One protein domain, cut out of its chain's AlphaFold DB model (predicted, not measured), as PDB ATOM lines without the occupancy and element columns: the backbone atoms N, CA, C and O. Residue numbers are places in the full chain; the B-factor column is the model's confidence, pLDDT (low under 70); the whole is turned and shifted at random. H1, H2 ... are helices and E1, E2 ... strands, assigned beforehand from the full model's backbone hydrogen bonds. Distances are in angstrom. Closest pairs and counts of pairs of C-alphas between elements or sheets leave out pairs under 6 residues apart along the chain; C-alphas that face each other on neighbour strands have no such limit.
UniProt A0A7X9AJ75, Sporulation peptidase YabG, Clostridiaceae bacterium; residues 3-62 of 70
ATOM      1  N   MET A   3      36.340  54.892  -0.121       94.00
ATOM      2  CA  MET A   3      37.722  54.816   0.364       94.00
ATOM      3  C   MET A   3      37.827  55.128   1.864       94.00
ATOM      4  O   MET A   3      38.422  54.371   2.619       94.00
ATOM      5  N   GLU A   4      37.179  56.206   2.313       94.00
ATOM      6  CA  GLU A   4      37.100  56.590   3.734       94.00
ATOM      7  C   GLU A   4      36.278  55.589   4.560       94.00
ATOM      8  O   GLU A   4      36.483  55.467   5.761       94.00
ATOM      9  N   ALA A   5      35.381  54.838   3.910       95.62
ATOM     10  CA  ALA A   5      34.624  53.750   4.527       95.62
ATOM     11  C   ALA A   5      35.434  52.443   4.669       95.62
ATOM     12  O   ALA A   5      34.880  51.423   5.072       95.62
ATOM     13  N   GLY A   6      36.729  52.453   4.330       93.81
ATOM     14  CA  GLY A   6      37.636  51.318   4.511       93.81
ATOM     15  C   GLY A   6      37.903  50.494   3.252       93.81
ATOM     16  O   GLY A   6      38.632  49.503   3.323       93.81
ATOM     17  N   ALA A   7      37.373  50.886   2.087       94.44
ATOM     18  CA  ALA A   7      37.786  50.264   0.833       94.44
ATOM     19  C   ALA A   7      39.262  50.593   0.555       94.44
ATOM     20  O   ALA A   7      39.660  51.753   0.512       94.44
ATOM     21  N   ASN A   8      40.081  49.571   0.326       94.12
ATOM     22  CA  ASN A   8      41.501  49.716  -0.009       94.12
ATOM     23  C   ASN A   8      41.763  49.745  -1.530       94.12
ATOM     24  O   ASN A   8      42.889  50.014  -1.955       94.12
ATOM     25  N   PHE A   9      40.736  49.487  -2.344       95.06
ATOM     26  CA  PHE A   9      40.766  49.475  -3.804       95.06
ATOM     27  C   PHE A   9      39.350  49.700  -4.354       95.06
ATOM     28  O   PHE A   9      38.397  49.140  -3.814       95.06
ATOM     29  N   ALA A  10      39.195  50.470  -5.436       95.62
ATOM     30  CA  ALA A  10      37.905  50.626  -6.106       95.62
ATOM     31  C   ALA A  10      38.011  51.024  -7.585       95.62
ATOM     32  O   ALA A  10      38.880  51.800  -7.990       95.62
ATOM     33  N   SER A  11      37.036  50.569  -8.376       95.81
ATOM     34  CA  SER A  11      36.683  51.188  -9.655       95.81
ATOM     35  C   SER A  11      35.724  52.361  -9.421       95.81
ATOM     36  O   SER A  11      34.722  52.221  -8.725       95.81
ATOM     37  N   SER A  12      36.023  53.504 -10.022       96.56
ATOM     38  CA  SER A  12      35.322  54.786  -9.916       96.56
ATOM     39  C   SER A  12      35.084  55.298  -8.481       96.56
ATOM     40  O   SER A  12      33.962  55.669  -8.126       96.56
ATOM     41  N   PRO A  13      36.117  55.391  -7.618       96.31
ATOM     42  CA  PRO A  13      35.941  55.938  -6.266       96.31
ATOM     43  C   PRO A  13      35.490  57.405  -6.270       96.31
ATOM     44  O   PRO A  13      34.788  57.835  -5.355       96.31
ATOM     45  N   GLY A  14      35.852  58.155  -7.318       95.06
ATOM     46  CA  GLY A  14      35.402  59.528  -7.557       95.06
ATOM     47  C   GLY A  14      33.988  59.644  -8.134       95.06
ATOM     48  O   GLY A  14      33.562  60.758  -8.412       95.06
ATOM     49  N   ARG A  15      33.264  58.526  -8.320       94.94
ATOM     50  CA  ARG A  15      31.904  58.483  -8.892       94.94
ATOM     51  C   ARG A  15      31.814  59.151 -10.270       94.94
ATOM     52  O   ARG A  15      30.887  59.905 -10.548       94.94
ATOM     53  N   ILE A  16      32.784  58.860 -11.132       96.19
ATOM     54  CA  ILE A  16      32.805  59.300 -12.530       96.19
ATOM     55  C   ILE A  16      32.324  58.185 -13.464       96.19
ATOM     56  O   ILE A  16      32.363  57.000 -13.114       96.19
ATOM     57  N   LEU A  17      31.913  58.551 -14.677       97.50
ATOM     58  CA  LEU A  17      31.643  57.564 -15.717       97.50
ATOM     59  C   LEU A  17      32.949  56.845 -16.086       97.50
ATOM     60  O   LEU A  17      33.936  57.485 -16.450       97.50
ATOM     61  N   ILE A  18      32.942  55.517 -15.985       98.06
ATOM     62  CA  ILE A  18      34.041  54.654 -16.425       98.06
ATOM     63  C   ILE A  18      33.548  53.691 -17.497       98.06
ATOM     64  O   ILE A  18      32.343  53.468 -17.635       98.06
ATOM     65  N   HIS A  19      34.470  53.113 -18.260       97.94
ATOM     66  CA  HIS A  19      34.099  52.126 -19.262       97.94
ATOM     67  C   HIS A  19      33.478  50.885 -18.601       97.94
ATOM     68  O   HIS A  19      33.955  50.415 -17.568       97.94
ATOM     69  N   ALA A  20      32.436  50.319 -19.216       97.06
ATOM     70  CA  ALA A  20      31.659  49.218 -18.635       97.06
ATOM     71  C   ALA A  20      32.502  47.967 -18.315       97.06
ATOM     72  O   ALA A  20      32.201  47.234 -17.378       97.06
ATOM     73  N   LEU A  21      33.584  47.739 -19.068       97.50
ATOM     74  CA  LEU A  21      34.493  46.606 -18.863       97.50
ATOM     75  C   LEU A  21      35.553  46.850 -17.771       97.50
ATOM     76  O   LEU A  21      36.216  45.908 -17.341       97.50
ATOM     77  N   ASP A  22      35.747  48.088 -17.312       97.62
ATOM     78  CA  ASP A  22      36.817  48.405 -16.359       97.62
ATOM     79  C   ASP A  22      36.635  47.719 -14.993       97.62
ATOM     80  O   ASP A  22      37.606  47.127 -14.513       97.62
ATOM     81  N   PRO A  23      35.426  47.674 -14.391       96.94
ATOM     82  CA  PRO A  23      35.193  46.889 -13.176       96.94
ATOM     83  C   PRO A  23      35.463  45.390 -13.360       96.94
ATOM     84  O   PRO A  23      36.007  44.748 -12.464       96.94
ATOM     85  N   ALA A  24      35.141  44.829 -14.532       96.75
ATOM     86  CA  ALA A  24      35.401  43.418 -14.821       96.75
ATOM     87  C   ALA A  24      36.908  43.124 -14.892       96.75
ATOM     88  O   ALA A  24      37.372  42.161 -14.289       96.75
ATOM     89  N   LYS A  25      37.692  43.993 -15.546       95.94
ATOM     90  CA  LYS A  25      39.164  43.882 -15.601       95.94
ATOM     91  C   LYS A  25      39.816  43.995 -14.223       95.94
ATOM     92  O   LYS A  25      40.793  43.303 -13.946       95.94
ATOM     93  N   VAL A  26      39.283  44.860 -13.358       95.75
ATOM     94  CA  VAL A  26      39.698  44.951 -11.950       95.75
ATOM     95  C   VAL A  26      39.461  43.616 -11.248       95.75
ATOM     96  O   VAL A  26      40.392  43.064 -10.660       95.75
ATOM     97  N   GLY A  27      38.229  43.103 -11.324       95.75
ATOM     98  CA  GLY A  27      37.828  41.858 -10.673       95.75
ATOM     99  C   GLY A  27      38.666  40.673 -11.134       95.75
ATOM    100  O   GLY A  27      39.223  39.967 -10.298       95.75
ATOM    101  N   ASP A  28      38.840  40.521 -12.445       96.38
ATOM    102  CA  ASP A  28      39.672  39.483 -13.056       96.38
ATOM    103  C   ASP A  28      41.114  39.529 -12.530       96.38
ATOM    104  O   ASP A  28      41.654  38.535 -12.035       96.38
ATOM    105  N   ARG A  29      41.731  40.720 -12.520       95.62
ATOM    106  CA  ARG A  29      43.117  40.844 -12.066       95.62
ATOM    107  C   ARG A  29      43.275  40.539 -10.583       95.62
ATOM    108  O   ARG A  29      44.287  39.946 -10.215       95.62
ATOM    109  N   VAL A  30      42.323  40.928  -9.738       96.06
ATOM    110  CA  VAL A  30      42.343  40.595  -8.305       96.06
ATOM    111  C   VAL A  30      42.109  39.097  -8.098       96.06
ATOM    112  O   VAL A  30      42.879  38.459  -7.379       96.06
ATOM    113  N   ALA A  31      41.118  38.522  -8.781       97.06
ATOM    114  CA  ALA A  31      40.749  37.115  -8.668       97.06
ATOM    115  C   ALA A  31      41.900  36.176  -9.051       97.06
ATOM    116  O   ALA A  31      42.190  35.238  -8.315       97.06
ATOM    117  N   LEU A  32      42.584  36.458 -10.165       96.50
ATOM    118  CA  LEU A  32      43.632  35.595 -10.723       96.50
ATOM    119  C   LEU A  32      45.048  35.909 -10.217       96.50
ATOM    120  O   LEU A  32      46.005  35.225 -10.580       96.50
ATOM    121  N   THR A  33      45.226  36.944  -9.392       96.38
ATOM    122  CA  THR A  33      46.522  37.186  -8.740       96.38
ATOM    123  C   THR A  33      46.675  36.272  -7.533       96.38
ATOM    124  O   THR A  33      45.733  36.114  -6.761       96.38
ATOM    125  N   ASP A  34      47.872  35.714  -7.346       97.12
ATOM    126  CA  ASP A  34      48.227  34.948  -6.151       97.12
ATOM    127  C   ASP A  34      47.914  35.741  -4.870       97.12
ATOM    128  O   ASP A  34      48.262  36.916  -4.751       97.12
ATOM    129  N   SER A  35      47.291  35.091  -3.892       96.94
ATOM    130  CA  SER A  35      46.916  35.680  -2.601       96.94
ATOM    131  C   SER A  35      48.065  36.253  -1.767       96.94
ATOM    132  O   SER A  35      47.851  37.073  -0.869       96.94
ATOM    133  N   ARG A  36      49.303  35.877  -2.083       96.25
ATOM    134  CA  ARG A  36      50.530  36.404  -1.474       96.25
ATOM    135  C   ARG A  36      51.018  37.688  -2.145       96.25
ATOM    136  O   ARG A  36      51.893  38.362  -1.605       96.25
ATOM    137  N   VAL A  37      50.469  38.033  -3.307       96.81
ATOM    138  CA  VAL A  37      50.882  39.176  -4.123       96.81
ATOM    139  C   VAL A  37      49.848  40.293  -4.022       96.81
ATOM    140  O   VAL A  37      48.639  40.066  -4.060       96.81
ATOM    141  N   TYR A  38      50.336  41.527  -3.912       97.00
ATOM    142  CA  TYR A  38      49.483  42.708  -3.954       97.00
ATOM    143  C   TYR A  38      49.231  43.165  -5.388       97.00
ATOM    144  O   TYR A  38      50.133  43.218  -6.226       97.00
ATOM    145  N   VAL A  39      47.994  43.571  -5.630       96.50
ATOM    146  CA  VAL A  39      47.537  44.243  -6.836       96.50
ATOM    147  C   VAL A  39      47.385  45.729  -6.529       96.50
ATOM    148  O   VAL A  39      46.743  46.099  -5.544       96.50
ATOM    149  N   THR A  40      47.989  46.580  -7.360       96.81
ATOM    150  CA  THR A  40      47.981  48.038  -7.172       96.81
ATOM    151  C   THR A  40      47.118  48.729  -8.234       96.81
ATOM    152  O   THR A  40      47.005  48.223  -9.363       96.81
ATOM    153  N   PRO A  41      46.488  49.870  -7.903       95.69
ATOM    154  CA  PRO A  41      45.625  50.597  -8.830       95.69
ATOM    155  C   PRO A  41      46.387  51.100 -10.055       95.69
ATOM    156  O   PRO A  41      45.843  51.041 -11.150       95.69
ATOM    157  N   GLU A  42      47.664  51.473  -9.936       95.38
ATOM    158  CA  GLU A  42      48.484  51.929 -11.070       95.38
ATOM    159  C   GLU A  42      48.689  50.822 -12.106       95.38
ATOM    160  O   GLU A  42      48.753  51.090 -13.307       95.38
ATOM    161  N   LYS A  43      48.803  49.565 -11.656       94.38
ATOM    162  CA  LYS A  43      48.992  48.419 -12.550       94.38
ATOM    163  C   LYS A  43      47.694  48.041 -13.253       94.38
ATOM    164  O   LYS A  43      47.722  47.791 -14.453       94.38
ATOM    165  N   ILE A  44      46.570  48.030 -12.532       95.81
ATOM    166  CA  ILE A  44      45.257  47.764 -13.138       95.81
ATOM    167  C   ILE A  44      44.838  48.909 -14.062       95.81
ATOM    168  O   ILE A  44      44.341  48.642 -15.153       95.81
ATOM    169  N   ALA A  45      45.087  50.163 -13.680       96.56
ATOM    170  CA  ALA A  45      44.742  51.339 -14.473       96.56
ATOM    171  C   ALA A  45      45.277  51.243 -15.910       96.56
ATOM    172  O   ALA A  45      44.572  51.574 -16.856       96.56
ATOM    173  N   ARG A  46      46.492  50.710 -16.100       96.56
ATOM    174  CA  ARG A  46      47.099  50.503 -17.429       96.56
ATOM    175  C   ARG A  46      46.355  49.493 -18.311       96.56
ATOM    176  O   ARG A  46      46.573  49.480 -19.515       96.56
ATOM    177  N   LEU A  47      45.516  48.641 -17.726       95.19
ATOM    178  CA  LEU A  47      44.721  47.626 -18.427       95.19
ATOM    179  C   LEU A  47      43.284  48.105 -18.705       95.19
ATOM    180  O   LEU A  47      42.591  47.553 -19.564       95.19
ATOM    181  N   THR A  48      42.827  49.123 -17.976       96.75
ATOM    182  CA  THR A  48      41.481  49.713 -18.064       96.75
ATOM    183  C   THR A  48      41.439  50.888 -19.035       96.75
ATOM    184  O   THR A  48      42.440  51.579 -19.210       96.75
ATOM    185  N   GLN A  49      40.285  51.154 -19.647       97.50
ATOM    186  CA  GLN A  49      40.152  52.245 -20.617       97.50
ATOM    187  C   GLN A  49      40.072  53.619 -19.941       97.50
ATOM    188  O   GLN A  49      40.642  54.584 -20.444       97.50
ATOM    189  N   SER A  50      39.418  53.717 -18.782       97.81
ATOM    190  CA  SER A  50      39.352  54.957 -18.000       97.81
ATOM    191  C   SER A  50      40.650  55.267 -17.246       97.81
ATOM    192  O   SER A  50      40.822  56.379 -16.736       97.81
ATOM    193  N   GLY A  51      41.584  54.315 -17.195       96.94
ATOM    194  CA  GLY A  51      42.920  54.521 -16.659       96.94
ATOM    195  C   GLY A  51      42.937  54.970 -15.199       96.94
ATOM    196  O   GLY A  51      42.052  54.657 -14.403       96.94
ATOM    197  N   VAL A  52      43.949  55.766 -14.851       96.44
ATOM    198  CA  VAL A  52      44.162  56.280 -13.482       96.44
ATOM    199  C   VAL A  52      43.057  57.222 -13.003       96.44
ATOM    200  O   VAL A  52      42.928  57.455 -11.810       96.44
ATOM    201  N   LYS A  53      42.242  57.764 -13.917       96.00
ATOM    202  CA  LYS A  53      41.073  58.575 -13.551       96.00
ATOM    203  C   LYS A  53      39.932  57.696 -13.039       96.00
ATOM    204  O   LYS A  53      39.171  58.121 -12.177       96.00
ATOM    205  N   GLY A  54      39.813  56.484 -13.585       96.62
ATOM    206  CA  GLY A  54      38.743  55.544 -13.272       96.62
ATOM    207  C   GLY A  54      39.071  54.550 -12.164       96.62
ATOM    208  O   GLY A  54      38.146  53.959 -11.625       96.62
ATOM    209  N   ILE A  55      40.338  54.349 -11.802       97.31
ATOM    210  CA  ILE A  55      40.761  53.357 -10.804       97.31
ATOM    211  C   ILE A  55      41.489  54.059  -9.661       97.31
ATOM    212  O   ILE A  55      42.387  54.860  -9.899       97.31
ATOM    213  N   GLY A  56      41.133  53.734  -8.419       95.62
ATOM    214  CA  GLY A  56      41.811  54.260  -7.238       95.62
ATOM    215  C   GLY A  56      41.917  53.224  -6.127       95.62
ATOM    216  O   GLY A  56      41.474  52.083  -6.264       95.62
ATOM    217  N   GLY A  57      42.554  53.605  -5.028       93.69
ATOM    218  CA  GLY A  57      42.963  52.639  -4.018       93.69
ATOM    219  C   GLY A  57      44.351  52.897  -3.482       93.69
ATOM    220  O   GLY A  57      45.028  53.833  -3.892       93.69
ATOM    221  N   ILE A  58      44.767  51.996  -2.601       95.12
ATOM    222  CA  ILE A  58      46.153  51.825  -2.177       95.12
ATOM    223  C   ILE A  58      46.670  50.525  -2.798       95.12
ATOM    224  O   ILE A  58      47.581  50.535  -3.619       95.12
ATOM    225  N   ARG A  59      46.072  49.390  -2.417       95.50
ATOM    226  CA  ARG A  59      46.349  48.043  -2.939       95.50
ATOM    227  C   ARG A  59      45.374  47.037  -2.332       95.50
ATOM    228  O   ARG A  59      44.875  47.254  -1.230       95.50
ATOM    229  N   THR A  60      45.201  45.900  -2.993       96.19
ATOM    230  CA  THR A  60      44.517  44.727  -2.428       96.19
ATOM    231  C   THR A  60      45.339  43.461  -2.661       96.19
ATOM    232  O   THR A  60      46.221  43.453  -3.519       96.19
ATOM    233  N   LYS A  61      45.113  42.403  -1.882       96.81
ATOM    234  CA  LYS A  61      45.741  41.100  -2.145       96.81
ATOM    235  C   LYS A  61      45.036  40.419  -3.312       96.81
ATOM    236  O   LYS A  61      43.843  40.622  -3.520       96.81
ATOM    237  N   GLY A  62      45.774  39.602  -4.053       96.81
ATOM    238  CA  GLY A  62      45.163  38.637  -4.951       96.81
ATOM    239  C   GLY A  62      44.266  37.650  -4.197       96.81
ATOM    240  O   GLY A  62      44.332  37.542  -2.970       96.81
TER     241      GLY A  62
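What this domain is: This is residues 3 to 62 of the 70 residues of the protein "Sporulation peptidase YabG" of Clostridiaceae bacterium (UniProt A0A7X9AJ75). A very short two-stranded ribbon, E1 and E2, lies in the middle of the domain, with the one long helix, H1, beside E1 and the two short helices, H2 and H3, near E2. Loops make much of the rest: the link from E1 to H1 reaches one end of the long axis at Leu 17, the link from H1 to H2 reaches the other at Arg 36, and residues 38 to 39 of that second link pair with residues 60 to 61. The printed part has 60 residues, with the order E1, H1, H2, H3, E2 along the chain; the sheet is antiparallel, the class is mixed, and 26 residues, under half, are in named elements. The whole is compact, with a radius of gyration of the C-alphas of 10.6 A and spans of 31 by 25 by 15 A.

Where its parts are: E1 is residues 9 to 11, starting at C-alpha 9 at (40.766, 49.475, -3.804). E2 is residues 55 to 57 and ends at C-alpha 57 at (42.963, 52.639, -4.018). H1, the longest helix, is residues 22 to 32, with 15.6 A from C-alpha 22 at (36.817, 48.405, -16.359) to C-alpha 32. H2 is residues 41 to 45 and H3 is residues 51 to 54.

How they stand to each other: E1 and E2 are antiparallel neighbours, with 162 degrees between their directions. N 10 and O 56 are within hydrogen-bond range at 2.9 A, and N 56 and O 10 at 3.0 A. The closest C-alphas of E1 and H1, those of Ser 11 and Pro 23, are 5.8 A apart. The closest C-alphas of E2 and H2, those of Gly 56 and Pro 41, are also near, 5.5 A apart. H1 and H2 only just touch, with 3 pairs of C-alphas within 8 A, the closest being those of Val 26 and Ile 44 at 6.3 A. H2 and H3 touch, and their closest C-alphas, those of Ala 45 and Gly 51, are 4.3 A apart. H1 and H3 are apart, but only just, with their closest C-alphas at 8.0 A; H1 and E2 are also only just apart, at 8.4 A. In H1 and H2 every O i to N i+4 pair is within hydrogen-bond range, and H3 is too short for such a pair.

The domain as a whole: The two C-alphas farthest apart, those of Leu 17 and Arg 36, are 31.7 A from each other. The printed part has no cut. The links H2 to H3 and H3 to E2 are tight, E1 to H1 and H1 to H2 are short, and no link is long. The mean pLDDT of the printed part is 96.1, and no printed residue is under 70.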